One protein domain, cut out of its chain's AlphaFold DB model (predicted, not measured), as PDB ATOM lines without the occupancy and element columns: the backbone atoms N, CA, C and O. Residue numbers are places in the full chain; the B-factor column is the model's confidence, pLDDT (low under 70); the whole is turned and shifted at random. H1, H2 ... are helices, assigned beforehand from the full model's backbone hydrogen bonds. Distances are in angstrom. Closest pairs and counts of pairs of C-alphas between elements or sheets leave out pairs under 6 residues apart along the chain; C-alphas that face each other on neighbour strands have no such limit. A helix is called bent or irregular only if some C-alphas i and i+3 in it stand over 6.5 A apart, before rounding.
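What this domain is: This is residues 31 to 73 of the 76 residues of an uncharacterized protein of Methylomonas lenta (UniProt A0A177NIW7). A short helix, H1, sits crosswise on H2; after H2 the chain runs on to the far end and folds back as H3, which slants toward H1 without clearly touching either helix. The printed part has 43 residues, with three named helices in the order H1, H2, H3 and no named strand: all helix. It is only just compact, close to loose, with a radius of gyration of the C-alphas of 10.8 A, and elongated, 30 by 18 by 16 A.

Where its parts are: H1, residues 31 to 36, begins at C-alpha 31 (21.605, -28.338, 6.548) and is 8.5 A long. H2, residues 42 to 52, measures 15.3 A; it is only just irregular, C-alphas 43 and 46 being 6.9 A apart. H3, residues 59 to 70, measures 16.5 A and ends at C-alpha 70 (18.837, -22.219, 3.501).

How they stand to each other: H1 and H2 touch, about perpendicular at 76 degrees; their closest C-alphas, Ala 31 and Ser 47, are 5.0 A apart. H2 and H3 are close but not clearly touching, closest at C-alphas 51 and 66, 6.4 A, opposite ways at a steep tilt of 44 degrees. Every O i to N i+4 pair is within hydrogen-bond range in H1 and H3, and 5 of 7 in H2.

The domain as a whole: The farthest C-alphas, Pro 41 and Asp 58, are 30.1 A apart. The printed part has no cut, no link is long, and no printed residue has a pLDDT under 70.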
ATOM      1  N   ALA A  31      22.492 -27.668   7.490       96.19
ATOM      2  CA  ALA A  31      21.605 -28.338   6.548       96.19
ATOM      3  C   ALA A  31      22.172 -28.322   5.122       96.19
ATOM      4  O   ALA A  31      22.139 -29.354   4.460       96.19
ATOM      5  N   ILE A  32      22.751 -27.206   4.659       95.19
ATOM      6  CA  ILE A  32      23.421 -27.148   3.344       95.19
ATOM      7  C   ILE A  32      24.529 -28.204   3.248       95.19
ATOM      8  O   ILE A  32      24.584 -28.952   2.271       95.19
ATOM      9  N   LEU A  33      25.403 -28.280   4.256       93.19
ATOM     10  CA  LEU A  33      26.505 -29.245   4.279       93.19
ATOM     11  C   LEU A  33      25.993 -30.688   4.353       93.19
ATOM     12  O   LEU A  33      26.470 -31.554   3.622       93.19
ATOM     13  N   CYS A  34      24.995 -30.939   5.196       94.38
ATOM     14  CA  CYS A  34      24.396 -32.252   5.391       94.38
ATOM     15  C   CYS A  34      23.666 -32.752   4.140       94.38
ATOM     16  O   CYS A  34      23.789 -33.924   3.801       94.38
ATOM     17  N   LEU A  35      22.958 -31.877   3.420       93.88
ATOM     18  CA  LEU A  35      22.300 -32.212   2.150       93.88
ATOM     19  C   LEU A  35      23.310 -32.506   1.031       93.88
ATOM     20  O   LEU A  35      23.019 -33.296   0.137       93.88
ATOM     21  N   ALA A  36      24.488 -31.878   1.069       92.06
ATOM     22  CA  ALA A  36      25.571 -32.136   0.121       92.06
ATOM     23  C   ALA A  36      26.394 -33.396   0.464       92.06
ATOM     24  O   ALA A  36      27.159 -33.885  -0.370       92.06
ATOM     25  N   SER A  37      26.267 -33.908   1.689       87.44
ATOM     26  CA  SER A  37      27.002 -35.075   2.169       87.44
ATOM     27  C   SER A  37      26.290 -36.380   1.806       87.44
ATOM     28  O   SER A  37      25.086 -36.526   1.978       87.44
ATOM     29  N   ASN A  38      27.063 -37.389   1.393       78.62
ATOM     30  CA  ASN A  38      26.565 -38.760   1.200       78.62
ATOM     31  C   ASN A  38      26.525 -39.577   2.507       78.62
ATOM     32  O   ASN A  38      26.169 -40.755   2.495       78.62
ATOM     33  N   ARG A  39      26.940 -38.983   3.631       74.50
ATOM     34  CA  ARG A  39      26.801 -39.556   4.974       74.50
ATOM     35  C   ARG A  39      26.027 -38.588   5.854       74.50
ATOM     36  O   ARG A  39      26.375 -37.412   5.906       74.50
ATOM     37  N   GLN A  40      25.019 -39.110   6.545       76.19
ATOM     38  CA  GLN A  40      24.240 -38.399   7.553       76.19
ATOM     39  C   GLN A  40      24.703 -38.846   8.937       76.19
ATOM     40  O   GLN A  40      24.227 -39.861   9.440       76.19
ATOM     41  N   PRO A  41      25.695 -38.158   9.513       80.44
ATOM     42  CA  PRO A  41      26.056 -38.359  10.904       80.44
ATOM     43  C   PRO A  41      24.997 -37.737  11.833       80.44
ATOM     44  O   PRO A  41      24.197 -36.901  11.400       80.44
ATOM     45  N   ASP A  42      24.995 -38.134  13.107       86.75
ATOM     46  CA  ASP A  42      23.977 -37.713  14.080       86.75
ATOM     47  C   ASP A  42      23.942 -36.186  14.274       86.75
ATOM     48  O   ASP A  42      22.875 -35.616  14.510       86.75
ATOM     49  N   GLU A  43      25.070 -35.485  14.092       88.19
ATOM     50  CA  GLU A  43      25.106 -34.016  14.138       88.19
ATOM     51  C   GLU A  43      24.242 -33.333  13.065       88.19
ATOM     52  O   GLU A  43      23.833 -32.190  13.252       88.19
ATOM     53  N   CYS A  44      23.907 -34.022  11.969       93.25
ATOM     54  CA  CYS A  44      23.018 -33.488  10.938       93.25
ATOM     55  C   CYS A  44      21.537 -33.571  11.318       93.25
ATOM     56  O   CYS A  44      20.698 -32.962  10.651       93.25
ATOM     57  N   GLN A  45      21.185 -34.346  12.345       93.62
ATOM     58  CA  GLN A  45      19.798 -34.701  12.612       93.62
ATOM     59  C   GLN A  45      18.953 -33.478  12.977       93.62
ATOM     60  O   GLN A  45      17.847 -33.330  12.466       93.62
ATOM     61  N   GLU A  46      19.475 -32.555  13.786       95.44
ATOM     62  CA  GLU A  46      18.760 -31.324  14.150       95.44
ATOM     63  C   GLU A  46      18.505 -30.434  12.922       95.44
ATOM     64  O   GLU A  46      17.373 -30.014  12.667       95.44
ATOM     65  N   SER A  47      19.539 -30.203  12.115       96.06
ATOM     66  CA  SER A  47      19.492 -29.330  10.939       96.06
ATOM     67  C   SER A  47      18.575 -29.895   9.848       96.06
ATOM     68  O   SER A  47      17.807 -29.159   9.223       96.06
ATOM     69  N   LEU A  48      18.597 -31.217   9.649       95.88
ATOM     70  CA  LEU A  48      17.726 -31.902   8.696       95.88
ATOM     71  C   LEU A  48      16.286 -32.004   9.188       95.88
ATOM     72  O   LEU A  48      15.373 -31.786   8.395       95.88
ATOM     73  N   ASN A  49      16.063 -32.260  10.479       96.69
ATOM     74  CA  ASN A  49      14.722 -32.227  11.060       96.69
ATOM     75  C   ASN A  49      14.089 -30.849  10.873       96.69
ATOM     76  O   ASN A  49      12.918 -30.752  10.510       96.69
ATOM     77  N   ARG A  50      14.871 -29.777  11.051       97.62
ATOM     78  CA  ARG A  50      14.398 -28.420  10.780       97.62
ATOM     79  C   ARG A  50      14.048 -28.213   9.306       97.62
ATOM     80  O   ARG A  50      12.987 -27.664   9.032       97.62
ATOM     81  N   TYR A  51      14.901 -28.654   8.377       97.50
ATOM     82  CA  TYR A  51      14.687 -28.509   6.931       97.50
ATOM     83  C   TYR A  51      13.476 -29.306   6.418       97.50
ATOM     84  O   TYR A  51      12.625 -28.762   5.715       97.50
ATOM     85  N   PHE A  52      13.384 -30.588   6.774       96.81
ATOM     86  CA  PHE A  52      12.296 -31.467   6.339       96.81
ATOM     87  C   PHE A  52      10.992 -31.224   7.101       96.81
ATOM     88  O   PHE A  52       9.932 -31.495   6.551       96.81
ATOM     89  N   GLY A  53      11.055 -30.655   8.309       97.62
ATOM     90  CA  GLY A  53       9.884 -30.184   9.051       97.62
ATOM     91  C   GLY A  53       9.264 -28.894   8.497       97.62
ATOM     92  O   GLY A  53       8.211 -28.482   8.971       97.62
ATOM     93  N   ILE A  54       9.898 -28.243   7.514       98.19
ATOM     94  CA  ILE A  54       9.254 -27.197   6.713       98.19
ATOM     95  C   ILE A  54       8.385 -27.899   5.669       98.19
ATOM     96  O   ILE A  54       8.912 -28.491   4.718       98.19
ATOM     97  N   ASP A  55       7.076 -27.815   5.878       97.75
ATOM     98  CA  ASP A  55       6.046 -28.452   5.067       97.75
ATOM     99  C   ASP A  55       4.792 -27.569   5.034       97.75
ATOM    100  O   ASP A  55       4.369 -27.031   6.060       97.75
ATOM    101  N   PHE A  56       4.244 -27.388   3.839       97.94
ATOM    102  CA  PHE A  56       3.030 -26.631   3.542       97.94
ATOM    103  C   PHE A  56       2.179 -27.451   2.569       97.94
ATOM    104  O   PHE A  56       2.727 -28.243   1.801       97.94
ATOM    105  N   ASP A  57       0.864 -27.207   2.544       97.75
ATOM    106  CA  ASP A  57      -0.062 -27.902   1.634       97.75
ATOM    107  C   ASP A  57       0.350 -27.757   0.155       97.75
ATOM    108  O   ASP A  57       0.220 -28.694  -0.636       97.75
ATOM    109  N   ASP A  58       0.915 -26.601  -0.211       97.94
ATOM    110  CA  ASP A  58       1.434 -26.324  -1.545       97.94
ATOM    111  C   ASP A  58       2.941 -26.620  -1.662       97.94
ATOM    112  O   ASP A  58       3.794 -26.075  -0.950       97.94
ATOM    113  N   MET A  59       3.304 -27.449  -2.647       97.56
ATOM    114  CA  MET A  59       4.705 -27.824  -2.910       97.56
ATOM    115  C   MET A  59       5.585 -26.625  -3.284       97.56
ATOM    116  O   MET A  59       6.759 -26.575  -2.907       97.56
ATOM    117  N   SER A  60       5.023 -25.652  -4.003       97.94
ATOM    118  CA  SER A  60       5.712 -24.405  -4.356       97.94
ATOM    119  C   SER A  60       6.053 -23.576  -3.116       97.94
ATOM    120  O   SER A  60       7.156 -23.025  -3.023       97.94
ATOM    121  N   ASP A  61       5.152 -23.542  -2.135       98.25
ATOM    122  CA  ASP A  61       5.354 -22.821  -0.879       98.25
ATOM    123  C   ASP A  61       6.386 -23.531  -0.008       98.25
ATOM    124  O   ASP A  61       7.310 -22.898   0.505       98.25
ATOM    125  N   THR A  62       6.328 -24.864   0.052       98.44
ATOM    126  CA  THR A  62       7.346 -25.689   0.716       98.44
ATOM    127  C   THR A  62       8.738 -25.460   0.133       98.44
ATOM    128  O   THR A  62       9.693 -25.222   0.876       98.44
ATOM    129  N   ALA A  63       8.876 -25.486  -1.195       98.38
ATOM    130  CA  ALA A  63      10.154 -25.237  -1.858       98.38
ATOM    131  C   ALA A  63      10.678 -23.820  -1.569       98.38
ATOM    132  O   ALA A  63      11.859 -23.648  -1.251       98.38
ATOM    133  N   THR A  64       9.797 -22.818  -1.610       98.50
ATOM    134  CA  THR A  64      10.135 -21.421  -1.306       98.50
ATOM    135  C   THR A  64      10.586 -21.258   0.145       98.50
ATOM    136  O   THR A  64      11.626 -20.654   0.412       98.50
ATOM    137  N   ALA A  65       9.862 -21.841   1.097       98.44
ATOM    138  CA  ALA A  65      10.200 -21.769   2.512       98.44
ATOM    139  C   ALA A  65      11.510 -22.501   2.838       98.44
ATOM    140  O   ALA A  65      12.337 -21.982   3.590       98.44
ATOM    141  N   ARG A  66      11.752 -23.662   2.218       98.38
ATOM    142  CA  ARG A  66      13.030 -24.380   2.317       98.38
ATOM    143  C   ARG A  66      14.184 -23.553   1.759       98.38
ATOM    144  O   ARG A  66      15.223 -23.458   2.408       98.38
ATOM    145  N   ALA A  67      14.006 -22.904   0.609       97.75
ATOM    146  CA  ALA A  67      15.013 -22.002   0.050       97.75
ATOM    147  C   ALA A  67      15.286 -20.807   0.980       97.75
ATOM    148  O   ALA A  67      16.443 -20.480   1.237       97.75
ATOM    149  N   ASN A  68      14.239 -20.200   1.545       97.81
ATOM    150  CA  ASN A  68      14.363 -19.101   2.504       97.81
ATOM    151  C   ASN A  68      15.112 -19.519   3.773       97.81
ATOM    152  O   ASN A  68      15.960 -18.768   4.251       97.81
ATOM    153  N   PHE A  69      14.853 -20.722   4.291       98.00
ATOM    154  CA  PHE A  69      15.615 -21.280   5.403       98.00
ATOM    155  C   PHE A  69      17.101 -21.422   5.053       98.00
ATOM    156  O   PHE A  69      17.936 -20.876   5.766       98.00
ATOM    157  N   LEU A  70      17.439 -22.056   3.924       97.00
ATOM    158  CA  LEU A  70      18.837 -22.219   3.501       97.00
ATOM    159  C   LEU A  70      19.535 -20.867   3.250       97.00
ATOM    160  O   LEU A  70      20.722 -20.723   3.538       97.00
ATOM    161  N   ASN A  71      18.802 -19.849   2.790       96.12
ATOM    162  CA  ASN A  71      19.323 -18.494   2.572       96.12
ATOM    163  C   ASN A  71      19.687 -17.741   3.863       96.12
ATOM    164  O   ASN A  71      20.368 -16.720   3.788       96.12
ATOM    165  N   GLN A  72      19.293 -18.230   5.044       94.75
ATOM    166  CA  GLN A  72      19.789 -17.675   6.308       94.75
ATOM    167  C   GLN A  72      21.295 -17.921   6.479       94.75
ATOM    168  O   GLN A  72      21.974 -17.164   7.182       94.75
ATOM    169  N   CYS A  73      21.839 -18.944   5.813       94.94
ATOM    170  CA  CYS A  73      23.271 -19.167   5.793       94.94
ATOM    171  C   CYS A  73      23.977 -18.072   4.967       94.94
ATOM    172  O   CYS A  73      23.723 -17.948   3.765       94.94
TER     173      CYS A  73